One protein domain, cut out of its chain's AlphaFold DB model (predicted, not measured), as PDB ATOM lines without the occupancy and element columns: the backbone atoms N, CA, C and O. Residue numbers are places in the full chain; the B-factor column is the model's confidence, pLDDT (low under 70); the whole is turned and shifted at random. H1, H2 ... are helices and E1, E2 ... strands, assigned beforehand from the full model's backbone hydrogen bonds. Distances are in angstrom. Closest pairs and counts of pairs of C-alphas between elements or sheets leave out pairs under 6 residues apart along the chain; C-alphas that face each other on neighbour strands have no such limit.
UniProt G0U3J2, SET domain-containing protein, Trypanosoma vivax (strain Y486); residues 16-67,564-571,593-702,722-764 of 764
ATOM      1  N   LEU A  16     138.141 215.880 137.781       30.27
ATOM      2  CA  LEU A  16     139.136 216.285 136.810       30.27
ATOM      3  C   LEU A  16     139.086 215.182 135.754       30.27
ATOM      4  O   LEU A  16     139.763 214.161 135.859       30.27
ATOM      5  N   LYS A  17     138.164 215.338 134.798       32.97
ATOM      6  CA  LYS A  17     138.025 214.493 133.629       32.97
ATOM      7  C   LYS A  17     139.249 214.825 132.806       32.97
ATOM      8  O   LYS A  17     139.185 215.646 131.898       32.97
ATOM      9  N   PHE A  18     140.385 214.243 133.166       35.09
ATOM     10  CA  PHE A  18     141.493 214.143 132.243       35.09
ATOM     11  C   PHE A  18     140.948 213.292 131.100       35.09
ATOM     12  O   PHE A  18     140.582 212.137 131.336       35.09
ATOM     13  N   PRO A  19     140.759 213.851 129.893       34.84
ATOM     14  CA  PRO A  19     140.298 213.043 128.785       34.84
ATOM     15  C   PRO A  19     141.326 211.929 128.606       34.84
ATOM     16  O   PRO A  19     142.494 212.202 128.333       34.84
ATOM     17  N   ALA A  20     140.889 210.682 128.780       35.84
ATOM     18  CA  ALA A  20     141.641 209.484 128.435       35.84
ATOM     19  C   ALA A  20     141.786 209.393 126.908       35.84
ATOM     20  O   ALA A  20     141.194 208.538 126.254       35.84
ATOM     21  N   GLY A  21     142.426 210.391 126.304       40.03
ATOM     22  CA  GLY A  21     142.942 210.288 124.950       40.03
ATOM     23  C   GLY A  21     144.223 209.460 124.967       40.03
ATOM     24  O   GLY A  21     144.814 209.246 126.026       40.03
ATOM     25  N   GLU A  22     144.698 209.080 123.783       38.16
ATOM     26  CA  GLU A  22     145.917 208.286 123.523       38.16
ATOM     27  C   GLU A  22     147.206 208.808 124.202       38.16
ATOM     28  O   GLU A  22     148.248 208.147 124.212       38.16
ATOM     29  N   GLN A  23     147.130 210.003 124.784       37.28
ATOM     30  CA  GLN A  23     148.230 210.788 125.312       37.28
ATOM     31  C   GLN A  23     148.256 210.856 126.850       37.28
ATOM     32  O   GLN A  23     149.113 211.545 127.413       37.28
ATOM     33  N   ALA A  24     147.333 210.183 127.551       37.66
ATOM     34  CA  ALA A  24     147.308 210.175 129.007       37.66
ATOM     35  C   ALA A  24     148.141 209.007 129.595       37.66
ATOM     36  O   ALA A  24     147.566 208.012 130.019       37.66
ATOM     37  N   ARG A  25     149.472 209.145 129.737       49.62
ATOM     38  CA  ARG A  25     150.369 208.144 130.376       49.62
ATOM     39  C   ARG A  25     150.995 208.596 131.717       49.62
ATOM     40  O   ARG A  25     151.683 209.607 131.736       49.62
ATOM     41  N   HIS A  26     150.689 207.923 132.847       47.91
ATOM     42  CA  HIS A  26     151.220 208.265 134.192       47.91
ATOM     43  C   HIS A  26     152.526 207.528 134.366       47.91
ATOM     44  O   HIS A  26     152.520 206.306 134.395       47.91
ATOM     45  N   PHE A  27     153.619 208.254 134.545       55.06
ATOM     46  CA  PHE A  27     154.852 207.638 135.000       55.06
ATOM     47  C   PHE A  27     154.614 206.931 136.336       55.06
ATOM     48  O   PHE A  27     153.904 207.440 137.208       55.06
ATOM     49  N   LEU A  28     155.215 205.754 136.487       66.06
ATOM     50  CA  LEU A  28     155.313 205.091 137.778       66.06
ATOM     51  C   LEU A  28     156.105 206.001 138.726       66.06
ATOM     52  O   LEU A  28     157.308 206.176 138.552       66.06
ATOM     53  N   ALA A  29     155.448 206.626 139.700       70.31
ATOM     54  CA  ALA A  29     156.159 207.349 140.746       70.31
ATOM     55  C   ALA A  29     156.692 206.332 141.758       70.31
ATOM     56  O   ALA A  29     155.978 205.403 142.114       70.31
ATOM     57  N   PHE A  30     157.921 206.498 142.238       75.50
ATOM     58  CA  PHE A  30     158.530 205.601 143.224       75.50
ATOM     59  C   PHE A  30     158.726 206.322 144.549       75.50
ATOM     60  O   PHE A  30     159.192 207.464 144.571       75.50
ATOM     61  N   ASP A  31     158.439 205.632 145.646       80.25
ATOM     62  CA  ASP A  31     158.776 206.095 146.985       80.25
ATOM     63  C   ASP A  31     160.287 206.297 147.135       80.25
ATOM     64  O   ASP A  31     161.087 205.556 146.561       80.25
ATOM     65  N   THR A  32     160.697 207.312 147.898       73.44
ATOM     66  CA  THR A  32     162.107 207.675 148.119       73.44
ATOM     67  C   THR A  32     162.934 206.559 148.762       73.44
ATOM     68  O   THR A  32     164.138 206.509 148.529       73.44
ATOM     69  N   ALA A  33     162.306 205.625 149.483       78.69
ATOM     70  CA  ALA A  33     162.974 204.475 150.088       78.69
ATOM     71  C   ALA A  33     163.527 203.470 149.062       78.69
ATOM     72  O   ALA A  33     164.483 202.758 149.358       78.69
ATOM     73  N   ILE A  34     162.958 203.411 147.853       78.56
ATOM     74  CA  ILE A  34     163.462 202.542 146.782       78.56
ATOM     75  C   ILE A  34     164.687 203.217 146.172       78.56
ATOM     76  O   ILE A  34     164.596 204.363 145.726       78.56
ATOM     77  N   SER A  35     165.835 202.542 146.117       80.62
ATOM     78  CA  SER A  35     167.066 203.183 145.645       80.62
ATOM     79  C   SER A  35     166.950 203.635 144.180       80.62
ATOM     80  O   SER A  35     166.230 203.042 143.375       80.62
ATOM     81  N   LYS A  36     167.684 204.690 143.802       65.25
ATOM     82  CA  LYS A  36     167.750 205.171 142.406       65.25
ATOM     83  C   LYS A  36     168.132 204.039 141.438       65.25
ATOM     84  O   LYS A  36     167.562 203.945 140.351       65.25
ATOM     85  N   HIS A  37     169.069 203.189 141.857       74.69
ATOM     86  CA  HIS A  37     169.576 202.058 141.086       74.69
ATOM     87  C   HIS A  37     168.517 200.967 140.880       74.69
ATOM     88  O   HIS A  37     168.356 200.482 139.766       74.69
ATOM     89  N   ASP A  38     167.729 200.634 141.902       81.44
ATOM     90  CA  ASP A  38     166.701 199.593 141.768       81.44
ATOM     91  C   ASP A  38     165.566 200.041 140.847       81.44
ATOM     92  O   ASP A  38     165.112 199.276 139.995       81.44
ATOM     93  N   ARG A  39     165.173 201.321 140.935       78.75
ATOM     94  CA  ARG A  39     164.217 201.922 139.990       78.75
ATOM     95  C   ARG A  39     164.714 201.772 138.555       78.75
ATOM     96  O   ARG A  39     163.938 201.385 137.691       78.75
ATOM     97  N   MET A  40     165.999 202.052 138.308       68.00
ATOM     98  CA  MET A  40     166.629 201.926 136.987       68.00
ATOM     99  C   MET A  40     166.451 200.535 136.402       68.00
ATOM    100  O   MET A  40     165.982 200.380 135.277       68.00
ATOM    101  N   ILE A  41     166.887 199.538 137.172       79.75
ATOM    102  CA  ILE A  41     166.910 198.151 136.737       79.75
ATOM    103  C   ILE A  41     165.484 197.724 136.426       79.75
ATOM    104  O   ILE A  41     165.249 197.115 135.384       79.75
ATOM    105  N   LEU A  42     164.531 198.130 137.266       84.44
ATOM    106  CA  LEU A  42     163.127 197.866 137.025       84.44
ATOM    107  C   LEU A  42     162.635 198.513 135.723       84.44
ATOM    108  O   LEU A  42     162.063 197.816 134.896       84.44
ATOM    109  N   TYR A  43     162.890 199.807 135.495       79.62
ATOM    110  CA  TYR A  43     162.505 200.501 134.256       79.62
ATOM    111  C   TYR A  43     163.045 199.797 133.005       79.62
ATOM    112  O   TYR A  43     162.286 199.516 132.079       79.62
ATOM    113  N   MET A  44     164.342 199.484 133.000       77.50
ATOM    114  CA  MET A  44     165.003 198.824 131.874       77.50
ATOM    115  C   MET A  44     164.419 197.433 131.628       77.50
ATOM    116  O   MET A  44     164.090 197.097 130.493       77.50
ATOM    117  N   ARG A  45     164.224 196.641 132.691       84.94
ATOM    118  CA  ARG A  45     163.642 195.300 132.582       84.94
ATOM    119  C   ARG A  45     162.203 195.348 132.084       84.94
ATOM    120  O   ARG A  45     161.868 194.602 131.169       84.94
ATOM    121  N   LEU A  46     161.383 196.260 132.610       85.19
ATOM    122  CA  LEU A  46     160.018 196.477 132.127       85.19
ATOM    123  C   LEU A  46     159.997 196.840 130.645       85.19
ATOM    124  O   LEU A  46     159.172 196.309 129.914       85.19
ATOM    125  N   GLN A  47     160.917 197.692 130.190       79.50
ATOM    126  CA  GLN A  47     161.017 198.047 128.778       79.50
ATOM    127  C   GLN A  47     161.401 196.840 127.910       79.50
ATOM    128  O   GLN A  47     160.783 196.628 126.870       79.50
ATOM    129  N   THR A  48     162.376 196.033 128.339       82.06
ATOM    130  CA  THR A  48     162.809 194.843 127.586       82.06
ATOM    131  C   THR A  48     161.774 193.720 127.576       82.06
ATOM    132  O   THR A  48     161.692 192.983 126.604       82.06
ATOM    133  N   GLN A  49     160.977 193.597 128.641       87.31
ATOM    134  CA  GLN A  49     160.046 192.484 128.845       87.31
ATOM    135  C   GLN A  49     158.582 192.873 128.599       87.31
ATOM    136  O   GLN A  49     157.692 192.055 128.812       87.31
ATOM    137  N   ALA A  50     158.304 194.102 128.145       85.31
ATOM    138  CA  ALA A  50     156.949 194.653 128.055       85.31
ATOM    139  C   ALA A  50     155.967 193.767 127.271       85.31
ATOM    140  O   ALA A  50     154.799 193.675 127.641       85.31
ATOM    141  N   SER A  51     156.434 193.090 126.215       86.62
ATOM    142  CA  SER A  51     155.616 192.164 125.423       86.62
ATOM    143  C   SER A  51     155.151 190.944 126.216       86.62
ATOM    144  O   SER A  51     154.023 190.506 126.023       86.62
ATOM    145  N   TYR A  52     155.977 190.424 127.128       88.25
ATOM    146  CA  TYR A  52     155.626 189.291 127.990       88.25
ATOM    147  C   TYR A  52     154.650 189.686 129.101       88.25
ATOM    148  O   TYR A  52     153.939 188.842 129.631       88.25
ATOM    149  N   LEU A  53     154.575 190.970 129.457       88.94
ATOM    150  CA  LEU A  53     153.649 191.456 130.486       88.94
ATOM    151  C   LEU A  53     152.191 191.527 129.994       88.94
ATOM    152  O   LEU A  53     151.292 191.800 130.788       88.94
ATOM    153  N   ILE A  54     151.946 191.297 128.701       90.38
ATOM    154  CA  ILE A  54     150.623 191.380 128.081       90.38
ATOM    155  C   ILE A  54     150.151 189.970 127.729       90.38
ATOM    156  O   ILE A  54     150.710 189.319 126.850       90.38
ATOM    157  N   ASP A  55     149.075 189.516 128.372       89.25
ATOM    158  CA  ASP A  55     148.403 188.279 127.975       89.25
ATOM    159  C   ASP A  55     147.474 188.549 126.778       89.25
ATOM    160  O   ASP A  55     146.397 189.138 126.917       89.25
ATOM    161  N   THR A  56     147.896 188.115 125.590       89.31
ATOM    162  CA  THR A  56     147.148 188.299 124.338       89.31
ATOM    163  C   THR A  56     145.852 187.493 124.281       89.31
ATOM    164  O   THR A  56     144.962 187.851 123.517       89.31
ATOM    165  N   ASN A  57     145.701 186.434 125.084       87.50
ATOM    166  CA  ASN A  57     144.449 185.668 125.149       87.50
ATOM    167  C   ASN A  57     143.373 186.445 125.911       87.50
ATOM    168  O   ASN A  57     142.178 186.320 125.657       87.50
ATOM    169  N   VAL A  58     143.809 187.261 126.866       86.38
ATOM    170  CA  VAL A  58     142.955 188.114 127.688       86.38
ATOM    171  C   VAL A  58     142.695 189.465 127.026       86.38
ATOM    172  O   VAL A  58     141.607 190.019 127.196       86.38
ATOM    173  N   LEU A  59     143.684 190.002 126.314       89.81
ATOM    174  CA  LEU A  59     143.684 191.338 125.720       89.81
ATOM    175  C   LEU A  59     143.928 191.265 124.210       89.81
ATOM    176  O   LEU A  59     144.835 191.913 123.693       89.81
ATOM    177  N   ALA A  60     143.114 190.480 123.504       87.94
ATOM    178  CA  ALA A  60     143.294 190.219 122.074       87.94
ATOM    179  C   ALA A  60     143.321 191.496 121.213       87.94
ATOM    180  O   ALA A  60     144.094 191.584 120.261       87.94
ATOM    181  N   ASP A  61     142.522 192.501 121.583       91.06
ATOM    182  CA  ASP A  61     142.390 193.755 120.831       91.06
ATOM    183  C   ASP A  61     143.352 194.861 121.307       91.06
ATOM    184  O   ASP A  61     143.420 195.936 120.705       91.06
ATOM    185  N   PHE A  62     144.096 194.638 122.397       91.19
ATOM    186  CA  PHE A  62     145.034 195.634 122.909       91.19
ATOM    187  C   PHE A  62     146.343 195.587 122.127       91.19
ATOM    188  O   PHE A  62     147.088 194.609 122.171       91.19
ATOM    189  N   VAL A  63     146.670 196.695 121.466       86.94
ATOM    190  CA  VAL A  63     147.947 196.851 120.770       86.94
ATOM    191  C   VAL A  63     148.823 197.815 121.554       86.94
ATOM    192  O   VAL A  63     148.523 199.006 121.663       86.94
ATOM    193  N   MET A  64     149.939 197.304 122.071       82.56
ATOM    194  CA  MET A  64     150.953 198.135 122.710       82.56
ATOM    195  C   MET A  64     151.474 199.182 121.721       82.56
ATOM    196  O   MET A  64     151.796 198.871 120.570       82.56
ATOM    197  N   ALA A  65     151.573 200.433 122.173       72.94
ATOM    198  CA  ALA A  65     152.114 201.500 121.348       72.94
ATOM    199  C   ALA A  65     153.586 201.187 121.024       72.94
ATOM    200  O   ALA A  65     154.392 201.055 121.947       72.94
ATOM    201  N   PRO A  66     153.973 201.065 119.742       65.44
ATOM    202  CA  PRO A  66     155.351 200.750 119.418       65.44
ATOM    203  C   PRO A  66     156.237 201.936 119.802       65.44
ATOM    204  O   PRO A  66     156.013 203.062 119.353       65.44
ATOM    205  N   TYR A  67     157.270 201.681 120.600       65.88
ATOM    206  CA  TYR A  67     158.374 202.614 120.766       65.88
ATOM    207  C   TYR A  67     159.231 202.560 119.494       65.88
ATOM    208  O   TYR A  67     160.014 201.641 119.268       65.88
ATOM    209  N   TYR A 564     140.044 197.645 148.172       91.62
ATOM    210  CA  TYR A 564     139.342 197.483 146.897       91.62
ATOM    211  C   TYR A 564     139.943 196.362 146.039       91.62
ATOM    212  O   TYR A 564     139.559 196.190 144.883       91.62
ATOM    213  N   LEU A 565     140.881 195.603 146.608       93.38
ATOM    214  CA  LEU A 565     141.486 194.425 146.012       93.38
ATOM    215  C   LEU A 565     140.869 193.170 146.636       93.38
ATOM    216  O   LEU A 565     141.044 192.913 147.825       93.38
ATOM    217  N   PHE A 566     140.155 192.391 145.831       93.12
ATOM    218  CA  PHE A 566     139.451 191.190 146.258       93.12
ATOM    219  C   PHE A 566     140.118 189.958 145.657       93.12
ATOM    220  O   PHE A 566     140.279 189.859 144.440       93.12
ATOM    221  N   TYR A 567     140.462 189.001 146.512       90.94
ATOM    222  CA  TYR A 567     140.995 187.715 146.086       90.94
ATOM    223  C   TYR A 567     139.847 186.729 145.894       90.94
ATOM    224  O   TYR A 567     139.028 186.530 146.794       90.94
ATOM    225  N   LEU A 568     139.776 186.129 144.711       89.00
ATOM    226  CA  LEU A 568     138.804 185.092 144.404       89.00
ATOM    227  C   LEU A 568     139.350 183.734 144.863       89.00
ATOM    228  O   LEU A 568     140.438 183.346 144.418       89.00
ATOM    229  N   PRO A 569     138.614 183.001 145.720       82.56
ATOM    230  CA  PRO A 569     138.956 181.623 146.029       82.56
ATOM    231  C   PRO A 569     138.777 180.765 144.775       82.56
ATOM    232  O   PRO A 569     137.929 181.036 143.920       82.56
ATOM    233  N   ARG A 570     139.564 179.697 144.661       73.62
ATOM    234  CA  ARG A 570     139.380 178.730 143.581       73.62
ATOM    235  C   ARG A 570     138.086 177.960 143.845       73.62
ATOM    236  O   ARG A 570     137.971 177.288 144.866       73.62
ATOM    237  N   VAL A 571     137.110 178.070 142.946       68.50
ATOM    238  CA  VAL A 571     135.878 177.276 143.043       68.50
ATOM    239  C   VAL A 571     136.227 175.836 142.659       68.50
ATOM    240  O   VAL A 571     136.736 175.621 141.555       68.50
ATOM    241  N   LEU A 593     131.178 192.911 146.552       86.88
ATOM    242  CA  LEU A 593     130.884 194.313 146.257       86.88
ATOM    243  C   LEU A 593     129.935 194.990 147.261       86.88
ATOM    244  O   LEU A 593     129.708 196.194 147.135       86.88
ATOM    245  N   ARG A 594     129.383 194.281 148.260       86.19
ATOM    246  CA  ARG A 594     128.506 194.887 149.290       86.19
ATOM    247  C   ARG A 594     129.220 195.952 150.124       86.19
ATOM    248  O   ARG A 594     128.568 196.888 150.570       86.19
ATOM    249  N   GLY A 595     130.533 195.820 150.321       79.31
ATOM    250  CA  GLY A 595     131.348 196.788 151.068       79.31
ATOM    251  C   GLY A 595     131.824 197.988 150.241       79.31
ATOM    252  O   GLY A 595     132.363 198.944 150.795       79.31
ATOM    253  N   VAL A 596     131.630 197.962 148.920       85.00
ATOM    254  CA  VAL A 596     132.115 199.002 148.007       85.00
ATOM    255  C   VAL A 596     131.137 200.175 147.999       85.00
ATOM    256  O   VAL A 596     130.085 200.127 147.360       85.00
ATOM    257  N   THR A 597     131.495 201.253 148.695       77.62
ATOM    258  CA  THR A 597     130.649 202.455 148.839       77.62
ATOM    259  C   THR A 597     130.790 203.441 147.681       77.62
ATOM    260  O   THR A 597     129.897 204.250 147.435       77.62
ATOM    261  N   ARG A 598     131.906 203.376 146.950       82.12
ATOM    262  CA  ARG A 598     132.211 204.234 145.797       82.12
ATOM    263  C   ARG A 598     132.545 203.395 144.581       82.12
ATOM    264  O   ARG A 598     133.283 202.424 144.714       82.12
ATOM    265  N   ARG A 599     132.026 203.794 143.419       79.69
ATOM    266  CA  ARG A 599     132.300 203.157 142.127       79.69
ATOM    267  C   ARG A 599     132.739 204.197 141.114       79.69
ATOM    268  O   ARG A 599     132.187 205.296 141.070       79.69
ATOM    269  N   VAL A 600     133.706 203.811 140.296       87.69
ATOM    270  CA  VAL A 600     134.148 204.587 139.140       87.69
ATOM    271  C   VAL A 600     133.303 204.179 137.942       87.69
ATOM    272  O   VAL A 600     133.070 202.991 137.728       87.69
ATOM    273  N   PHE A 601     132.845 205.158 137.172       88.25
ATOM    274  CA  PHE A 601     132.095 204.944 135.938       88.25
ATOM    275  C   PHE A 601     132.925 205.396 134.742       88.25
ATOM    276  O   PHE A 601     133.711 206.337 134.856       88.25
ATOM    277  N   ALA A 602     132.716 204.747 133.600       84.81
ATOM    278  CA  ALA A 602     133.470 204.995 132.375       84.81
ATOM    279  C   ALA A 602     133.411 206.468 131.921       84.81
ATOM    280  O   ALA A 602     134.411 207.034 131.475       84.81
ATOM    281  N   GLY A 603     132.240 207.105 132.028       85.44
ATOM    282  CA  GLY A 603     132.023 208.516 131.693       85.44
ATOM    283  C   GLY A 603     132.079 208.845 130.194       85.44
ATOM    284  O   GLY A 603     131.730 209.964 129.814       85.44
ATOM    285  N   LYS A 604     132.485 207.883 129.358       86.94
ATOM    286  CA  LYS A 604     132.387 207.833 127.893       86.94
ATOM    287  C   LYS A 604     132.339 206.362 127.452       86.94
ATOM    288  O   LYS A 604     132.599 205.482 128.269       86.94
ATOM    289  N   SER A 605     131.979 206.105 126.198       91.44
ATOM    290  CA  SER A 605     132.022 204.751 125.640       91.44
ATOM    291  C   SER A 605     133.444 204.361 125.240       91.44
ATOM    292  O   SER A 605     134.189 205.222 124.767       91.44
ATOM    293  N   TYR A 606     133.775 203.080 125.379       94.00
ATOM    294  CA  TYR A 606     135.054 202.501 124.964       94.00
ATOM    295  C   TYR A 606     134.822 201.218 124.178       94.00
ATOM    296  O   TYR A 606     133.860 200.501 124.455       94.00
ATOM    297  N   ARG A 607     135.708 200.929 123.228       95.19
ATOM    298  CA  ARG A 607     135.763 199.633 122.544       95.19
ATOM    299  C   ARG A 607     136.709 198.676 123.253       95.19
ATOM    300  O   ARG A 607     137.637 199.117 123.932       95.19
ATOM    301  N   SER A 608     136.502 197.378 123.056       95.75
ATOM    302  CA  SER A 608     137.481 196.351 123.440       95.75
ATOM    303  C   SER A 608     138.899 196.722 122.968       95.75
ATOM    304  O   SER A 608     139.083 197.207 121.851       95.75
ATOM    305  N   GLY A 609     139.893 196.552 123.843       92.50
ATOM    306  CA  GLY A 609     141.295 196.893 123.585       92.50
ATOM    307  C   GLY A 609     141.659 198.370 123.773       92.50
ATOM    308  O   GLY A 609     142.844 198.698 123.835       92.50
ATOM    309  N   GLU A 610     140.693 199.281 123.919       91.62
ATOM    310  CA  GLU A 610     140.999 200.696 124.149       91.62
ATOM    311  C   GLU A 610     141.499 200.955 125.577       91.62
ATOM    312  O   GLU A 610     141.037 200.369 126.560       91.62
ATOM    313  N   VAL A 611     142.429 201.904 125.707       90.56
ATOM    314  CA  VAL A 611     142.878 202.394 127.015       90.56
ATOM    315  C   VAL A 611     141.783 203.279 127.613       90.56
ATOM    316  O   VAL A 611     141.556 204.409 127.173       90.56
ATOM    317  N   VAL A 612     141.124 202.765 128.650       90.44
ATOM    318  CA  VAL A 612     140.069 203.449 129.405       90.44
ATOM    319  C   VAL A 612     140.638 204.591 130.221       90.44
ATOM    320  O   VAL A 612     140.099 205.694 130.257       90.44
ATOM    321  N   ALA A 613     141.735 204.305 130.911       86.38
ATOM    322  CA  ALA A 613     142.414 205.240 131.777       86.38
ATOM    323  C   ALA A 613     143.832 204.738 132.052       86.38
ATOM    324  O   ALA A 613     144.258 203.669 131.627       86.38
ATOM    325  N   SER A 614     144.562 205.522 132.814       84.25
ATOM    326  CA  SER A 614     145.876 205.187 133.345       84.25
ATOM    327  C   SER A 614     145.792 205.195 134.865       84.25
ATOM    328  O   SER A 614     145.271 206.159 135.437       84.25
ATOM    329  N   ALA A 615     146.329 204.177 135.524       86.56
ATOM    330  CA  ALA A 615     146.390 204.118 136.976       86.56
ATOM    331  C   ALA A 615     147.611 204.897 137.479       86.56
ATOM    332  O   ALA A 615     148.749 204.455 137.353       86.56
ATOM    333  N   GLY A 616     147.362 206.097 138.005       80.69
ATOM    334  CA  GLY A 616     148.364 206.895 138.700       80.69
ATOM    335  C   GLY A 616     148.507 206.421 140.143       80.69
ATOM    336  O   GLY A 616     147.517 206.085 140.796       80.69
ATOM    337  N   GLY A 617     149.736 206.390 140.641       80.69
ATOM    338  CA  GLY A 617     150.028 205.907 141.980       80.69
ATOM    339  C   GLY A 617     151.498 206.039 142.340       80.69
ATOM    340  O   GLY A 617     152.294 206.550 141.554       80.69
ATOM    341  N   ILE A 618     151.832 205.566 143.537       82.12
ATOM    342  CA  ILE A 618     153.199 205.500 144.052       82.12
ATOM    343  C   ILE A 618     153.562 204.030 144.257       82.12
ATOM    344  O   ILE A 618     152.821 203.289 144.904       82.12
ATOM    345  N   ILE A 619     154.690 203.609 143.700       89.00
ATOM    346  CA  ILE A 619     155.309 202.313 143.942       89.00
ATOM    347  C   ILE A 619     156.054 202.376 145.269       89.00
ATOM    348  O   ILE A 619     156.924 203.224 145.467       89.00
ATOM    349  N   VAL A 620     155.709 201.456 146.158       90.31
ATOM    350  CA  VAL A 620     156.285 201.286 147.495       90.31
ATOM    351  C   VAL A 620     156.787 199.852 147.654       90.31
ATOM    352  O   VAL A 620     156.390 198.970 146.889       90.31
ATOM    353  N   MET A 621     157.600 199.596 148.678       93.31
ATOM    354  CA  MET A 621     157.944 198.223 149.059       93.31
ATOM    355  C   MET A 621     156.689 197.466 149.536       93.31
ATOM    356  O   MET A 621     155.790 198.034 150.170       93.31
ATOM    357  N   ALA A 622     156.590 196.176 149.223       90.75
ATOM    358  CA  ALA A 622     155.444 195.328 149.551       90.75
ATOM    359  C   ALA A 622     155.270 195.117 151.068       90.75
ATOM    360  O   ALA A 622     154.146 194.951 151.556       90.75
ATOM    361  N   ASP A 623     156.347 195.217 151.835       88.44
ATOM    362  CA  ASP A 623     156.364 195.135 153.295       88.44
ATOM    363  C   ASP A 623     156.249 196.503 153.991       88.44
ATOM    364  O   ASP A 623     156.187 196.556 155.222       88.44
ATOM    365  N   ASP A 624     156.165 197.604 153.231       85.75
ATOM    366  CA  ASP A 624     156.085 198.949 153.796       85.75
ATOM    367  C   ASP A 624     154.814 199.127 154.639       85.75
ATOM    368  O   ASP A 624     153.682 199.058 154.147       85.75
ATOM    369  N   LYS A 625     155.022 199.361 155.939       80.81
ATOM    370  CA  LYS A 625     153.967 199.557 156.944       80.81
ATOM    371  C   LYS A 625     153.604 201.027 157.151       80.81
ATOM    372  O   LYS A 625     152.721 201.315 157.963       80.81
ATOM    373  N   ARG A 626     154.289 201.968 156.486       82.00
ATOM    374  CA  ARG A 626     153.947 203.394 156.569       82.00
ATOM    375  C   ARG A 626     152.503 203.604 156.109       82.00
ATOM    376  O   ARG A 626     151.963 202.854 155.295       82.00
ATOM    377  N   ARG A 627     151.842 204.622 156.672       67.50
ATOM    378  CA  ARG A 627     150.451 204.938 156.314       67.50
ATOM    379  C   ARG A 627     150.368 205.238 154.818       67.50
ATOM    380  O   ARG A 627     151.173 206.008 154.301       67.50
ATOM    381  N   ARG A 628     149.373 204.650 154.148       76.00
ATOM    382  CA  ARG A 628     149.126 204.896 152.724       76.00
ATOM    383  C   ARG A 628     148.898 206.397 152.485       76.00
ATOM    384  O   ARG A 628     148.204 207.021 153.295       76.00
ATOM    385  N   PRO A 629     149.416 206.959 151.381       66.06
ATOM    386  CA  PRO A 629     149.085 208.311 150.951       66.06
ATOM    387  C   PRO A 629     147.562 208.517 150.923       66.06
ATOM    388  O   PRO A 629     146.833 207.682 150.387       66.06
ATOM    389  N   ASP A 630     147.088 209.598 151.547       61.06
ATOM    390  CA  ASP A 630     145.733 210.162 151.424       61.06
ATOM    391  C   ASP A 630     144.541 209.196 151.530       61.06
ATOM    392  O   ASP A 630     143.509 209.380 150.885       61.06
ATOM    393  N   GLY A 631     144.638 208.158 152.365       70.56
ATOM    394  CA  GLY A 631     143.536 207.206 152.515       70.56
ATOM    395  C   GLY A 631     143.283 206.379 151.251       70.56
ATOM    396  O   GLY A 631     142.154 205.942 151.031       70.56
ATOM    397  N   SER A 632     144.323 206.156 150.435       81.19
ATOM    398  CA  SER A 632     144.283 205.205 149.326       81.19
ATOM    399  C   SER A 632     143.773 203.835 149.787       81.19
ATOM    400  O   SER A 632     144.331 203.202 150.688       81.19
ATOM    401  N   VAL A 633     142.698 203.373 149.150       86.00
ATOM    402  CA  VAL A 633     142.023 202.104 149.465       86.00
ATOM    403  C   VAL A 633     142.419 200.971 148.517       86.00
ATOM    404  O   VAL A 633     142.003 199.834 148.716       86.00
ATOM    405  N   LEU A 634     143.238 201.260 147.503       91.44
ATOM    406  CA  LEU A 634     143.678 200.278 146.520       91.44
ATOM    407  C   LEU A 634     145.201 200.204 146.483       91.44
ATOM    408  O   LEU A 634     145.891 201.128 146.046       91.44
ATOM    409  N   ARG A 635     145.706 199.058 146.929       93.00
ATOM    410  CA  ARG A 635     147.111 198.679 146.862       93.00
ATOM    411  C   ARG A 635     147.212 197.379 146.084       93.00
ATOM    412  O   ARG A 635     146.639 196.384 146.509       93.00
ATOM    413  N   ILE A 636     147.937 197.394 144.973       94.62
ATOM    414  CA  ILE A 636     148.088 196.248 144.077       94.62
ATOM    415  C   ILE A 636     149.542 195.775 144.151       94.62
ATOM    416  O   ILE A 636     150.430 196.526 143.744       94.62
ATOM    417  N   PRO A 637     149.824 194.563 144.662       94.75
ATOM    418  CA  PRO A 637     151.152 193.965 144.538       94.75
ATOM    419  C   PRO A 637     151.577 193.898 143.068       94.75
ATOM    420  O   PRO A 637     150.823 193.407 142.226       94.75
ATOM    421  N   MET A 638     152.776 194.393 142.759       94.38
ATOM    422  CA  MET A 638     153.238 194.578 141.380       94.38
ATOM    423  C   MET A 638     153.345 193.252 140.622       94.38
ATOM    424  O   MET A 638     153.080 193.211 139.420       94.38
ATOM    425  N   LYS A 639     153.629 192.149 141.324       92.44
ATOM    426  CA  LYS A 639     153.591 190.796 140.759       92.44
ATOM    427  C   LYS A 639     152.278 190.461 140.052       92.44
ATOM    428  O   LYS A 639     152.292 189.721 139.080       92.44
ATOM    429  N   HIS A 640     151.140 191.012 140.476       92.56
ATOM    430  CA  HIS A 640     149.857 190.708 139.839       92.56
ATOM    431  C   HIS A 640     149.667 191.406 138.486       92.56
ATOM    432  O   HIS A 640     148.717 191.086 137.783       92.56
ATOM    433  N   PHE A 641     150.562 192.306 138.071       92.69
ATOM    434  CA  PHE A 641     150.581 192.782 136.685       92.69
ATOM    435  C   PHE A 641     151.201 191.771 135.714       92.69
ATOM    436  O   PHE A 641     151.088 191.960 134.508       92.69
ATOM    437  N   LEU A 642     151.832 190.703 136.216       91.38
ATOM    438  CA  LEU A 642     152.333 189.613 135.386       91.38
ATOM    439  C   LEU A 642     151.206 188.638 135.036       91.38
ATOM    440  O   LEU A 642     150.421 188.267 135.930       91.38
ATOM    441  N   PRO A 643     151.187 188.135 133.790       90.38
ATOM    442  CA  PRO A 643     150.265 187.094 133.408       90.38
ATOM    443  C   PRO A 643     150.302 185.869 134.324       90.38
ATOM    444  O   PRO A 643     151.363 185.432 134.784       90.38
ATOM    445  N   ALA A 644     149.137 185.293 134.611       86.38
ATOM    446  CA  ALA A 644     149.000 184.159 135.517       86.38
ATOM    447  C   ALA A 644     149.771 182.927 135.028       86.38
ATOM    448  O   ALA A 644     150.324 182.189 135.846       86.38
ATOM    449  N   HIS A 645     149.826 182.711 133.712       85.44
ATOM    450  CA  HIS A 645     150.581 181.611 133.120       85.44
ATOM    451  C   HIS A 645     152.094 181.782 133.340       85.44
ATOM    452  O   HIS A 645     152.728 180.843 133.816       85.44
ATOM    453  N   LEU A 646     152.641 182.991 133.147       87.62
ATOM    454  CA  LEU A 646     154.055 183.283 133.417       87.62
ATOM    455  C   LEU A 646     154.402 183.093 134.893       87.62
ATOM    456  O   LEU A 646     155.409 182.472 135.227       87.62
ATOM    457  N   ARG A 647     153.534 183.560 135.798       88.88
ATOM    458  CA  ARG A 647     153.749 183.378 137.239       88.88
ATOM    459  C   ARG A 647     153.783 181.907 137.646       88.88
ATOM    460  O   ARG A 647     154.549 181.546 138.537       88.88
ATOM    461  N   LYS A 648     152.965 181.059 137.017       85.44
ATOM    462  CA  LYS A 648     152.959 179.607 137.257       85.44
ATOM    463  C   LYS A 648     154.199 178.939 136.676       85.44
ATOM    464  O   LYS A 648     154.866 178.192 137.383       85.44
ATOM    465  N   GLU A 649     154.515 179.231 135.419       84.31
ATOM    466  CA  GLU A 649     155.653 178.648 134.711       84.31
ATOM    467  C   GLU A 649     156.969 178.909 135.453       84.31
ATOM    468  O   GLU A 649     157.738 177.982 135.713       84.31
ATOM    469  N   LEU A 650     157.189 180.151 135.882       82.75
ATOM    470  CA  LEU A 650     158.430 180.552 136.542       82.75
ATOM    471  C   LEU A 650     158.533 180.017 137.980       82.75
ATOM    472  O   LEU A 650     159.633 179.723 138.448       82.75
ATOM    473  N   ARG A 651     157.404 179.767 138.658       83.62
ATOM    474  CA  ARG A 651     157.397 179.024 139.932       83.62
ATOM    475  C   ARG A 651     157.770 177.557 139.746       83.62
ATOM    476  O   ARG A 651     158.561 177.040 140.529       83.62
ATOM    477  N   CYS A 652     157.240 176.896 138.716       80.81
ATOM    478  CA  CYS A 652     157.540 175.489 138.447       80.81
ATOM    479  C   CYS A 652     159.029 175.260 138.142       80.81
ATOM    480  O   CYS A 652     159.584 174.255 138.576       80.81
ATOM    481  N   LYS A 653     159.689 176.197 137.452       74.62
ATOM    482  CA  LYS A 653     161.110 176.083 137.072       74.62
ATOM    483  C   LYS A 653     162.102 176.380 138.194       74.62
ATOM    484  O   LYS A 653     163.239 175.928 138.139       74.62
ATOM    485  N   SER A 654     161.679 177.106 139.230       68.94
ATOM    486  CA  SER A 654     162.482 177.266 140.450       68.94
ATOM    487  C   SER A 654     162.665 175.931 141.193       68.94
ATOM    488  O   SER A 654     163.646 175.734 141.916       68.94
ATOM    489  N   SER A 655     161.758 174.969 140.970       73.50
ATOM    490  CA  SER A 655     161.967 173.589 141.392       73.50
ATOM    491  C   SER A 655     163.040 172.941 140.515       73.50
ATOM    492  O   SER A 655     162.902 172.887 139.295       73.50
ATOM    493  N   LYS A 656     164.102 172.422 141.140       69.75
ATOM    494  CA  LYS A 656     165.308 171.865 140.491       69.75
ATOM    495  C   LYS A 656     165.063 170.701 139.513       69.75
ATOM    496  O   LYS A 656     166.013 170.239 138.893       69.75
ATOM    497  N   ASP A 657     163.827 170.241 139.358       64.31
ATOM    498  CA  ASP A 657     163.485 169.000 138.660       64.31
ATOM    499  C   ASP A 657     163.007 169.199 137.203       64.31
ATOM    500  O   ASP A 657     162.686 168.222 136.528       64.31
ATOM    501  N   CYS A 658     162.971 170.433 136.677       61.25
ATOM    502  CA  CYS A 658     162.385 170.733 135.360       61.25
ATOM    503  C   CYS A 658     163.400 171.291 134.334       61.25
ATOM    504  O   CYS A 658     163.291 172.426 133.885       61.25
ATOM    505  N   GLU A 659     164.398 170.496 133.930       59.91
ATOM    506  CA  GLU A 659     165.435 170.916 132.957       59.91
ATOM    507  C   GLU A 659     165.054 170.746 131.465       59.91
ATOM    508  O   GLU A 659     165.886 170.988 130.593       59.91
ATOM    509  N   LYS A 660     163.839 170.297 131.110       59.72
ATOM    510  CA  LYS A 660     163.617 169.672 129.783       59.72
ATOM    511  C   LYS A 660     162.672 170.351 128.779       59.72
ATOM    512  O   LYS A 660     162.457 169.742 127.733       59.72
ATOM    513  N   SER A 661     162.127 171.557 128.990       58.16
ATOM    514  CA  SER A 661     161.103 172.062 128.039       58.16
ATOM    515  C   SER A 661     161.051 173.555 127.686       58.16
ATOM    516  O   SER A 661     160.047 173.966 127.108       58.16
ATOM    517  N   CYS A 662     162.053 174.388 127.979       55.47
ATOM    518  CA  CYS A 662     161.934 175.816 127.654       55.47
ATOM    519  C   CYS A 662     162.536 176.173 126.285       55.47
ATOM    520  O   CYS A 662     163.651 175.770 125.960       55.47
ATOM    521  N   THR A 663     161.777 176.928 125.489       61.59
ATOM    522  CA  THR A 663     162.150 177.468 124.171       61.59
ATOM    523  C   THR A 663     162.686 178.902 124.232       61.59
ATOM    524  O   THR A 663     163.066 179.438 123.193       61.59
ATOM    525  N   LEU A 664     162.704 179.533 125.412       64.19
ATOM    526  CA  LEU A 664     163.285 180.862 125.609       64.19
ATOM    527  C   LEU A 664     164.812 180.788 125.652       64.19
ATOM    528  O   LEU A 664     165.391 179.849 126.205       64.19
ATOM    529  N   ASP A 665     165.468 181.813 125.108       68.69
ATOM    530  CA  ASP A 665     166.899 181.994 125.300       68.69
ATOM    531  C   ASP A 665     167.182 182.085 126.805       68.69
ATOM    532  O   ASP A 665     166.602 182.914 127.511       68.69
ATOM    533  N   SER A 666     168.094 181.241 127.300       79.06
ATOM    534  CA  SER A 666     168.398 181.118 128.740       79.06
ATOM    535  C   SER A 666     168.655 182.456 129.452       79.06
ATOM    536  O   SER A 666     168.401 182.574 130.646       79.06
ATOM    537  N   LEU A 667     169.127 183.480 128.732       85.00
ATOM    538  CA  LEU A 667     169.353 184.816 129.278       85.00
ATOM    539  C   LEU A 667     168.054 185.612 129.486       85.00
ATOM    540  O   LEU A 667     167.909 186.261 130.519       85.00
ATOM    541  N   GLU A 668     167.121 185.582 128.533       84.12
ATOM    542  CA  GLU A 668     165.850 186.316 128.638       84.12
ATOM    543  C   GLU A 668     165.001 185.767 129.780       84.12
ATOM    544  O   GLU A 668     164.421 186.525 130.557       84.12
ATOM    545  N   GLU A 669     165.004 184.445 129.930       84.56
ATOM    546  CA  GLU A 669     164.322 183.761 131.016       84.56
ATOM    547  C   GLU A 669     164.890 184.145 132.388       84.56
ATOM    548  O   GLU A 669     164.129 184.480 133.298       84.56
ATOM    549  N   VAL A 670     166.219 184.180 132.535       87.31
ATOM    550  CA  VAL A 670     166.872 184.638 133.772       87.31
ATOM    551  C   VAL A 670     166.472 186.078 134.095       87.31
ATOM    552  O   VAL A 670     166.082 186.366 135.226       87.31
ATOM    553  N   LEU A 671     166.495 186.978 133.107       88.12
ATOM    554  CA  LEU A 671     166.094 188.375 133.303       88.12
ATOM    555  C   LEU A 671     164.617 188.514 133.698       88.12
ATOM    556  O   LEU A 671     164.279 189.386 134.503       88.12
ATOM    557  N   LEU A 672     163.741 187.659 133.163       88.81
ATOM    558  CA  LEU A 672     162.322 187.642 133.506       88.81
ATOM    559  C   LEU A 672     162.086 187.129 134.936       88.81
ATOM    560  O   LEU A 672     161.311 187.737 135.673       88.81
ATOM    561  N   VAL A 673     162.793 186.078 135.371       89.62
ATOM    562  CA  VAL A 673     162.762 185.594 136.767       89.62
ATOM    563  C   VAL A 673     163.245 186.677 137.731       89.62
ATOM    564  O   VAL A 673     162.613 186.937 138.756       89.62
ATOM    565  N   GLU A 674     164.341 187.360 137.400       90.94
ATOM    566  CA  GLU A 674     164.851 188.461 138.219       90.94
ATOM    567  C   GLU A 674     163.868 189.642 138.281       90.94
ATOM    568  O   GLU A 674     163.717 190.259 139.338       90.94
ATOM    569  N   LEU A 675     163.188 189.959 137.172       91.69
ATOM    570  CA  LEU A 675     162.115 190.954 137.147       91.69
ATOM    571  C   LEU A 675     160.953 190.532 138.054       91.69
ATOM    572  O   LEU A 675     160.457 191.354 138.820       91.69
ATOM    573  N   MET A 676     160.538 189.263 138.012       91.19
ATOM    574  CA  MET A 676     159.482 188.754 138.889       91.19
ATOM    575  C   MET A 676     159.821 188.924 140.366       91.19
ATOM    576  O   MET A 676     159.004 189.462 141.108       91.19
ATOM    577  N   HIS A 677     161.029 188.530 140.776       90.81
ATOM    578  CA  HIS A 677     161.477 188.700 142.157       90.81
ATOM    579  C   HIS A 677     161.451 190.167 142.591       90.81
ATOM    580  O   HIS A 677     160.996 190.477 143.686       90.81
ATOM    581  N   GLN A 678     161.859 191.090 141.717       92.19
ATOM    582  CA  GLN A 678     161.748 192.519 142.010       92.19
ATOM    583  C   GLN A 678     160.293 192.988 142.135       92.19
ATOM    584  O   GLN A 678     159.993 193.828 142.978       92.19
ATOM    585  N   LEU A 679     159.379 192.478 141.305       93.31
ATOM    586  CA  LEU A 679     157.958 192.834 141.363       93.31
ATOM    587  C   LEU A 679     157.240 192.220 142.579       93.31
ATOM    588  O   LEU A 679     156.234 192.779 143.021       93.31
ATOM    589  N   ASP A 680     157.731 191.107 143.125       92.88
ATOM    590  CA  ASP A 680     157.206 190.500 144.358       92.88
ATOM    591  C   ASP A 680     157.410 191.410 145.577       92.88
ATOM    592  O   ASP A 680     156.533 191.491 146.442       92.88
ATOM    593  N   ASP A 681     158.515 192.153 145.595       94.75
ATOM    594  CA  ASP A 681     158.880 193.071 146.676       94.75
ATOM    595  C   ASP A 681     158.237 194.459 146.540       94.75
ATOM    596  O   ASP A 681     158.466 195.334 147.377       94.75
ATOM    597  N   LEU A 682     157.414 194.691 145.512       95.56
ATOM    598  CA  LEU A 682     156.840 196.001 145.204       95.56
ATOM    599  C   LEU A 682     155.309 195.982 145.166       95.56
ATOM    600  O   LEU A 682     154.659 194.998 144.815       95.56
ATOM    601  N   ALA A 683     154.706 197.126 145.479       94.88
ATOM    602  CA  ALA A 683     153.272 197.350 145.351       94.88
ATOM    603  C   ALA A 683     152.977 198.746 144.798       94.88
ATOM    604  O   ALA A 683     153.583 199.729 145.217       94.88
ATOM    605  N   LEU A 684     151.997 198.843 143.903       93.50
ATOM    606  CA  LEU A 684     151.432 200.110 143.457       93.50
ATOM    607  C   LEU A 684     150.317 200.540 144.413       93.50
ATOM    608  O   LEU A 684     149.298 199.859 144.542       93.50
ATOM    609  N   VAL A 685     150.478 201.695 145.051       90.81
ATOM    610  CA  VAL A 685     149.409 202.368 145.795       90.81
ATOM    611  C   VAL A 685     148.741 203.373 144.867       90.81
ATOM    612  O   VAL A 685     149.350 204.376 144.497       90.81
ATOM    613  N   VAL A 686     147.500 203.100 144.465       89.44
ATOM    614  CA  VAL A 686     146.770 203.923 143.489       89.44
ATOM    615  C   VAL A 686     146.271 205.195 144.171       89.44
ATOM    616  O   VAL A 686     145.651 205.128 145.232       89.44
ATOM    617  N   THR A 687     146.535 206.359 143.580       83.12
ATOM    618  CA  THR A 687     146.244 207.672 144.195       83.12
ATOM    619  C   THR A 687     145.258 208.525 143.400       83.12
ATOM    620  O   THR A 687     144.884 209.606 143.848       83.12
ATOM    621  N   ASN A 688     144.823 208.067 142.224       83.19
ATOM    622  CA  ASN A 688     143.811 208.750 141.417       83.19
ATOM    623  C   ASN A 688     142.419 208.113 141.589       83.19
ATOM    624  O   ASN A 688     142.247 207.189 142.376       83.19
ATOM    625  N   GLU A 689     141.418 208.575 140.831       83.69
ATOM    626  CA  GLU A 689     140.025 208.092 140.928       83.69
ATOM    627  C   GLU A 689     139.885 206.564 140.789       83.69
ATOM    628  O   GLU A 689     138.970 205.973 141.363       83.69
ATOM    629  N   LEU A 690     140.817 205.897 140.091       89.75
ATOM    630  CA  LEU A 690     140.826 204.438 139.945       89.75
ATOM    631  C   LEU A 690     141.114 203.700 141.254       89.75
ATOM    632  O   LEU A 690     140.889 202.496 141.312       89.75
ATOM    633  N   MET A 691     141.529 204.390 142.321       88.00
ATOM    634  CA  MET A 691     141.616 203.800 143.658       88.00
ATOM    635  C   MET A 691     140.266 203.257 144.150       88.00
ATOM    636  O   MET A 691     140.239 202.408 145.030       88.00
ATOM    637  N   PHE A 692     139.149 203.725 143.582       90.81
ATOM    638  CA  PHE A 692     137.804 203.224 143.871       90.81
ATOM    639  C   PHE A 692     137.287 202.231 142.821       90.81
ATOM    640  O   PHE A 692     136.091 201.934 142.800       90.81
ATOM    641  N   CYS A 693     138.141 201.741 141.918       93.38
ATOM    642  CA  CYS A 693     137.796 200.668 140.993       93.38
ATOM    643  C   CYS A 693     137.984 199.322 141.709       93.38
ATOM    644  O   CYS A 693     139.113 198.993 142.081       93.38
ATOM    645  N   PRO A 694     136.913 198.545 141.950       94.94
ATOM    646  CA  PRO A 694     137.045 197.219 142.536       94.94
ATOM    647  C   PRO A 694     137.877 196.326 141.618       94.94
ATOM    648  O   PRO A 694     137.620 196.263 140.416       94.94
ATOM    649  N   CYS A 695     138.855 195.643 142.197       94.94
ATOM    650  CA  CYS A 695     139.816 194.822 141.482       94.94
ATOM    651  C   CYS A 695     139.712 193.375 141.954       94.94
ATOM    652  O   CYS A 695     139.838 193.108 143.147       94.94
ATOM    653  N   LEU A 696     139.500 192.446 141.028       94.06
ATOM    654  CA  LEU A 696     139.451 191.014 141.296       94.06
ATOM    655  C   LEU A 696     140.771 190.363 140.880       94.06
ATOM    656  O   LEU A 696     141.226 190.541 139.751       94.06
ATOM    657  N   VAL A 697     141.362 189.594 141.789       92.31
ATOM    658  CA  VAL A 697     142.607 188.843 141.589       92.31
ATOM    659  C   VAL A 697     142.328 187.367 141.839       92.31
ATOM    660  O   VAL A 697     141.675 187.020 142.823       92.31
ATOM    661  N   LEU A 698     142.826 186.479 140.980       87.81
ATOM    662  CA  LEU A 698     142.828 185.044 141.277       87.81
ATOM    663  C   LEU A 698     143.900 184.731 142.313       87.81
ATOM    664  O   LEU A 698     145.035 185.182 142.170       87.81
ATOM    665  N   HIS A 699     143.554 183.936 143.326       85.06
ATOM    666  CA  HIS A 699     144.560 183.467 144.268       85.06
ATOM    667  C   HIS A 699     145.587 182.579 143.557       85.06
ATOM    668  O   HIS A 699     145.235 181.718 142.746       85.06
ATOM    669  N   ASP A 700     146.857 182.761 143.905       76.31
ATOM    670  CA  ASP A 700     147.964 181.999 143.322       76.31
ATOM    671  C   ASP A 700     148.144 180.631 143.982       76.31
ATOM    672  O   ASP A 700     149.227 180.052 143.863       76.31
ATOM    673  N   ASP A 701     147.139 180.173 144.737       72.44
ATOM    674  CA  ASP A 701     147.318 179.110 145.715       72.44
ATOM    675  C   ASP A 701     147.941 177.872 145.104       72.44
ATOM    676  O   ASP A 701     147.552 177.380 144.036       72.44
ATOM    677  N   GLU A 702     148.959 177.448 145.843       52.72
ATOM    678  CA  GLU A 702     149.911 176.414 145.539       52.72
ATOM    679  C   GLU A 702     149.159 175.187 145.058       52.72
ATOM    680  O   GLU A 702     148.403 174.542 145.790       52.72
ATOM    681  N   HIS A 722     137.436 181.657 136.025       80.62
ATOM    682  CA  HIS A 722     136.431 181.820 137.066       80.62
ATOM    683  C   HIS A 722     135.286 182.697 136.519       80.62
ATOM    684  O   HIS A 722     135.570 183.809 136.069       80.62
ATOM    685  N   PRO A 723     134.009 182.267 136.570       83.12
ATOM    686  CA  PRO A 723     132.911 182.918 135.838       83.12
ATOM    687  C   PRO A 723     132.761 184.406 136.193       83.12
ATOM    688  O   PRO A 723     132.468 185.249 135.349       83.12
ATOM    689  N   VAL A 724     133.071 184.760 137.444       87.75
ATOM    690  CA  VAL A 724     133.091 186.151 137.928       87.75
ATOM    691  C   VAL A 724     134.090 187.051 137.186       87.75
ATOM    692  O   VAL A 724     133.836 188.245 137.047       87.75
ATOM    693  N   LEU A 725     135.202 186.523 136.666       89.12
ATOM    694  CA  LEU A 725     136.149 187.325 135.888       89.12
ATOM    695  C   LEU A 725     135.561 187.789 134.552       89.12
ATOM    696  O   LEU A 725     135.915 188.876 134.104       89.12
ATOM    697  N   GLY A 726     134.621 187.042 133.963       88.75
ATOM    698  CA  GLY A 726     133.891 187.471 132.761       88.75
ATOM    699  C   GLY A 726     132.997 188.700 132.995       88.75
ATOM    700  O   GLY A 726     132.630 189.419 132.059       88.75
ATOM    701  N   LEU A 727     132.678 188.995 134.261       91.38
ATOM    702  CA  LEU A 727     131.937 190.196 134.644       91.38
ATOM    703  C   LEU A 727     132.824 191.446 134.662       91.38
ATOM    704  O   LEU A 727     132.294 192.552 134.549       91.38
ATOM    705  N   CYS A 728     134.149 191.292 134.756       94.81
ATOM    706  CA  CYS A 728     135.076 192.415 134.645       94.81
ATOM    707  C   CYS A 728     135.007 193.005 133.234       94.81
ATOM    708  O   CYS A 728     134.883 192.288 132.241       94.81
ATOM    709  N   ASN A 729     135.067 194.327 133.142       96.25
ATOM    710  CA  ASN A 729     135.050 195.052 131.872       96.25
ATOM    711  C   ASN A 729     136.358 195.797 131.607       96.25
ATOM    712  O   ASN A 729     136.583 196.231 130.481       96.25
ATOM    713  N   VAL A 730     137.247 195.880 132.598       96.69
ATOM    714  CA  VAL A 730     138.594 196.423 132.429       96.69
ATOM    715  C   VAL A 730     139.658 195.509 133.027       96.69
ATOM    716  O   VAL A 730     139.379 194.677 133.891       96.69
ATOM    717  N   SER A 731     140.897 195.678 132.581       95.75
ATOM    718  CA  SER A 731     142.075 195.046 133.168       95.75
ATOM    719  C   SER A 731     143.192 196.055 133.375       95.75
ATOM    720  O   SER A 731     143.343 196.984 132.580       95.75
ATOM    721  N   PHE A 732     143.966 195.881 134.443       94.12
ATOM    722  CA  PHE A 732     145.163 196.678 134.671       94.12
ATOM    723  C   PHE A 732     146.376 195.968 134.073       94.12
ATOM    724  O   PHE A 732     146.640 194.807 134.382       94.12
ATOM    725  N   VAL A 733     147.137 196.694 133.260       92.12
ATOM    726  CA  VAL A 733     148.267 196.165 132.497       92.12
ATOM    727  C   VAL A 733     149.471 197.061 132.715       92.12
ATOM    728  O   VAL A 733     149.391 198.273 132.516       92.12
ATOM    729  N   LEU A 734     150.594 196.469 133.108       91.38
ATOM    730  CA  LEU A 734     151.872 197.166 133.145       91.38
ATOM    731  C   LEU A 734     152.465 197.166 131.734       91.38
ATOM    732  O   LEU A 734     152.794 196.114 131.197       91.38
ATOM    733  N   THR A 735     152.555 198.338 131.115       88.75
ATOM    734  CA  THR A 735     152.940 198.480 129.705       88.75
ATOM    735  C   THR A 735     153.820 199.708 129.495       88.75
ATOM    736  O   THR A 735     154.042 200.482 130.425       88.75
ATOM    737  N   ILE A 736     154.334 199.883 128.279       81.31
ATOM    738  CA  ILE A 736     155.137 201.034 127.867       81.31
ATOM    739  C   ILE A 736     154.376 201.888 126.866       81.31
ATOM    740  O   ILE A 736     153.550 201.415 126.085       81.31
ATOM    741  N   ASP A 737     154.655 203.179 126.899       73.62
ATOM    742  CA  ASP A 737     154.054 204.130 125.990       73.62
ATOM    743  C   ASP A 737     154.910 204.343 124.720       73.62
ATOM    744  O   ASP A 737     156.030 203.848 124.599       73.62
ATOM    745  N   ALA A 738     154.407 205.121 123.756       69.19
ATOM    746  CA  ALA A 738     155.139 205.447 122.519       69.19
ATOM    747  C   ALA A 738     156.462 206.216 122.742       69.19
ATOM    748  O   ALA A 738     157.248 206.367 121.808       69.19
ATOM    749  N   LEU A 739     156.695 206.723 123.954       66.00
ATOM    750  CA  LEU A 739     157.913 207.405 124.386       66.00
ATOM    751  C   LEU A 739     158.859 206.463 125.159       66.00
ATOM    752  O   LEU A 739     159.938 206.896 125.560       66.00
ATOM    753  N   GLY A 740     158.486 205.190 125.339       69.62
ATOM    754  CA  GLY A 740     159.261 204.176 126.058       69.62
ATOM    755  C   GLY A 740     159.101 204.246 127.579       69.62
ATOM    756  O   GLY A 740     159.900 203.673 128.312       69.62
ATOM    757  N   CYS A 741     158.096 204.966 128.072       72.56
ATOM    758  CA  CYS A 741     157.875 205.204 129.491       72.56
ATOM    759  C   CYS A 741     156.883 204.171 130.040       72.56
ATOM    760  O   CYS A 741     155.753 204.108 129.540       72.56
ATOM    761  N   PRO A 742     157.246 203.361 131.054       79.75
ATOM    762  CA  PRO A 742     156.316 202.399 131.613       79.75
ATOM    763  C   PRO A 742     155.265 203.078 132.486       79.75
ATOM    764  O   PRO A 742     155.537 204.040 133.213       79.75
ATOM    765  N   TYR A 743     154.057 202.536 132.415       84.56
ATOM    766  CA  TYR A 743     152.893 202.967 133.169       84.56
ATOM    767  C   TYR A 743     151.914 201.807 133.356       84.56
ATOM    768  O   TYR A 743     152.005 200.779 132.685       84.56
ATOM    769  N   VAL A 744     150.940 201.984 134.250       90.56
ATOM    770  CA  VAL A 744     149.820 201.044 134.376       90.56
ATOM    771  C   VAL A 744     148.627 201.559 133.575       90.56
ATOM    772  O   VAL A 744     148.020 202.580 133.912       90.56
ATOM    773  N   ALA A 745     148.305 200.862 132.490       90.81
ATOM    774  CA  ALA A 745     147.128 201.098 131.670       90.81
ATOM    775  C   ALA A 745     145.916 200.367 132.256       90.81
ATOM    776  O   ALA A 745     146.034 199.245 132.738       90.81
ATOM    777  N   VAL A 746     144.742 200.987 132.178       93.50
ATOM    778  CA  VAL A 746     143.451 200.331 132.392       93.50
ATOM    779  C   VAL A 746     142.829 200.135 131.022       93.50
ATOM    780  O   VAL A 746     142.476 201.115 130.369       93.50
ATOM    781  N   VAL A 747     142.744 198.890 130.568       94.81
ATOM    782  CA  VAL A 747     142.341 198.523 129.205       94.81
ATOM    783  C   VAL A 747     140.959 197.885 129.226       94.81
ATOM    784  O   VAL A 747     140.672 197.070 130.102       94.81
ATOM    785  N   ALA A 748     140.102 198.259 128.280       95.88
ATOM    786  CA  ALA A 748     138.782 197.670 128.112       95.88
ATOM    787  C   ALA A 748     138.891 196.218 127.623       95.88
ATOM    788  O   ALA A 748     139.571 195.931 126.642       95.88
ATOM    789  N   LEU A 749     138.200 195.306 128.306       95.31
ATOM    790  CA  LEU A 749     138.113 193.882 127.942       95.31
ATOM    791  C   LEU A 749     136.968 193.578 126.974       95.31
ATOM    792  O   LEU A 749     136.902 192.497 126.402       95.31
ATOM    793  N   LYS A 750     136.014 194.500 126.892       95.56
ATOM    794  CA  LYS A 750     134.808 194.455 126.073       95.56
ATOM    795  C   LYS A 750     134.319 195.883 125.880       95.56
ATOM    796  O   LYS A 750     134.809 196.789 126.553       95.56
ATOM    797  N   ASP A 751     133.355 196.078 124.995       96.50
ATOM    798  CA  ASP A 751     132.750 197.391 124.800       96.50
ATOM    799  C   ASP A 751     132.091 197.876 126.099       96.50
ATOM    800  O   ASP A 751     131.324 197.149 126.730       96.50
ATOM    801  N   ILE A 752     132.410 199.109 126.499       95.81
ATOM    802  CA  ILE A 752     131.958 199.721 127.753       95.81
ATOM    803  C   ILE A 752     131.066 200.907 127.420       95.81
ATOM    804  O   ILE A 752     131.458 201.801 126.666       95.81
ATOM    805  N   SER A 753     129.874 200.958 128.010       94.25
ATOM    806  CA  SER A 753     128.973 202.105 127.848       94.25
ATOM    807  C   SER A 753     129.309 203.264 128.802       94.25
ATOM    808  O   SER A 753     129.947 203.089 129.838       94.25
ATOM    809  N   VAL A 754     128.829 204.472 128.488       88.69
ATOM    810  CA  VAL A 754     129.101 205.713 129.251       88.69
ATOM    811  C   VAL A 754     128.803 205.584 130.753       88.69
ATOM    812  O   VAL A 754     129.528 206.142 131.579       88.69
ATOM    813  N   PHE A 755     127.741 204.858 131.108       89.56
ATOM    814  CA  PHE A 755     127.246 204.717 132.482       89.56
ATOM    815  C   PHE A 755     127.564 203.354 133.097       89.56
ATOM    816  O   PHE A 755     126.999 202.990 134.129       89.56
ATOM    817  N   GLU A 756     128.467 202.595 132.485       87.94
ATOM    818  CA  GLU A 756     128.875 201.309 133.022       87.94
ATOM    819  C   GLU A 756     129.884 201.496 134.168       87.94
ATOM    820  O   GLU A 756     130.837 202.279 134.035       87.94
ATOM    821  N   PRO A 757     129.687 200.822 135.316       91.50
ATOM    822  CA  PRO A 757     130.670 200.829 136.387       91.50
ATOM    823  C   PRO A 757     131.906 200.029 135.970       91.50
ATOM    824  O   PRO A 757     131.790 198.949 135.391       91.50
ATOM    825  N   LEU A 758     133.088 200.534 136.306       94.69
ATOM    826  CA  LEU A 758     134.344 199.843 136.043       94.69
ATOM    827  C   LEU A 758     134.581 198.767 137.104       94.69
ATOM    828  O   LEU A 758     134.615 199.062 138.302       94.69
ATOM    829  N   LEU A 759     134.770 197.533 136.646       95.50
ATOM    830  CA  LEU A 759     135.163 196.382 137.446       95.50
ATOM    831  C   LEU A 759     136.405 195.767 136.810       95.50
ATOM    832  O   LEU A 759     136.365 195.310 135.663       95.50
ATOM    833  N   ALA A 760     137.503 195.785 137.555       95.56
ATOM    834  CA  ALA A 760     138.799 195.378 137.055       95.56
ATOM    835  C   ALA A 760     139.112 193.922 137.383       95.56
ATOM    836  O   ALA A 760     138.878 193.475 138.506       95.56
ATOM    837  N   ARG A 761     139.735 193.219 136.436       93.94
ATOM    838  CA  ARG A 761     140.536 192.024 136.730       93.94
ATOM    839  C   ARG A 761     142.018 192.380 136.755       93.94
ATOM    840  O   ARG A 761     142.458 193.245 136.002       93.94
ATOM    841  N   ILE A 762     142.781 191.713 137.612       89.69
ATOM    842  CA  ILE A 762     144.236 191.851 137.707       89.69
ATOM    843  C   ILE A 762     144.857 190.449 137.657       89.69
ATOM    844  O   ILE A 762     144.332 189.517 138.267       89.69
ATOM    845  N   GLY A 763     145.982 190.309 136.952       76.69
ATOM    846  CA  GLY A 763     146.692 189.036 136.792       76.69
ATOM    847  C   GLY A 763     146.089 188.184 135.686       76.69
ATOM    848  O   GLY A 763     145.609 187.089 135.970       76.69
ATOM    849  N   CYS A 764     146.092 188.744 134.475       64.19
ATOM    850  CA  CYS A 764     145.524 188.169 133.255       64.19
ATOM    851  C   CYS A 764     146.105 186.801 132.914       64.19
ATOM    852  O   CYS A 764     147.334 186.649 133.056       64.19
TER     853      CYS A 764
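What this domain is: This is residues 16 to 67, 564 to 571, 593 to 702 and 722 to 764 of the 764 residues of the protein "SET domain-containing protein" of Trypanosoma vivax (strain Y486) (UniProt G0U3J2). A strongly twisted, curled sheet of six strands makes much of the body, and a small three-strand sheet bridges between its edges: E2 runs on into E3, and E4 comes near E1. H2 lies near the middle, H1 and H4 pack on each other at one side, and residues 655 to 660, between H3 and H4, stick out. The printed part has 213 residues, with six named helices and nine named strands in the order H1 E1 E2 E3 E4 H2 H3 H4 E5 H5 E6 H6 E7 E8 E9. The larger sheet, E1 E6 E9 E7 E8 E2, is mixed and the smaller, E3 E5 E4, antiparallel; the class is mixed, helices and strands, with under half of the residues in named elements. The whole is compact, radius of gyration of the C-alphas 17.0 A, spanning 51 by 39 by 36 A.

How they stand to each other: Residues 29 to 30 pair briefly, parallel, with residues 618 to 619 of E3, residues 617 to 621. H1, 36 to 49, is on the larger sheet; its closest C-alphas to E7, 730 to 736, are Gln 47 and Ile 736, 6.7 A. E1, 565 to 568, is parallel to E6, 695 to 698 (N 566 to O 695, 2.8 A). E9, 760 to 762, is parallel to E6 (N 696 to O 760, 2.8 A) and to E7 (N 761 to O 730, 3.0 A). E8, 742 to 748, forms an antiparallel hairpin with E7 (N 733 to O 745, 2.8 A) and is antiparallel to E2, 611 to 615 (N 615 to O 744, 2.8 A). E5, 682 to 686, is antiparallel to E3 (N 618 to O 685, 2.9 A) and to E4, 635 to 637 (N 636 to O 684, 2.8 A). H2, 638 to 641, stands at the larger sheet's level, height 2.1 A. H4, 666 to 680, touches H2 with residues 676 to 680 alone (closest C-alphas Lys 639 and Leu 679, 4.9 A), and H1 (Arg 45 and Leu 675, 6.5 A), opposite ways at a steep tilt of 53 degrees. H3, 644 to 654, is close to H4 but not clearly touching (Leu 650 and Val 673, 6.7 A). H5, 689 to 692, and H6, 723 to 727, are on opposite faces of the larger sheet. Every O i to N i+4 pair is within hydrogen-bond range in H1, H3 and H4; H6 has 0 of 1, but 2 of 2 O i to N i+3 pairs; H2 and H5 are too short for an i+4 pair.

Where its parts are: H1 begins at C-alpha 36 (167.750, 205.171, 142.406) and is 20.1 A long; H4 is 21.4 A, E8 18.5 A. E9 ends at C-alpha 762 (144.236, 191.851, 137.707).

The domain as a whole: Cuts after residues 67, 571 and 702 leave C-alpha gaps of 32.7, 18.0 and 16.8 A. The links E3 to E4, H3 to H4 and E8 to E9 are long. Mean pLDDT of the printed part is 81.8; residues 16 to 28 and 656 to 665 are among those under 70.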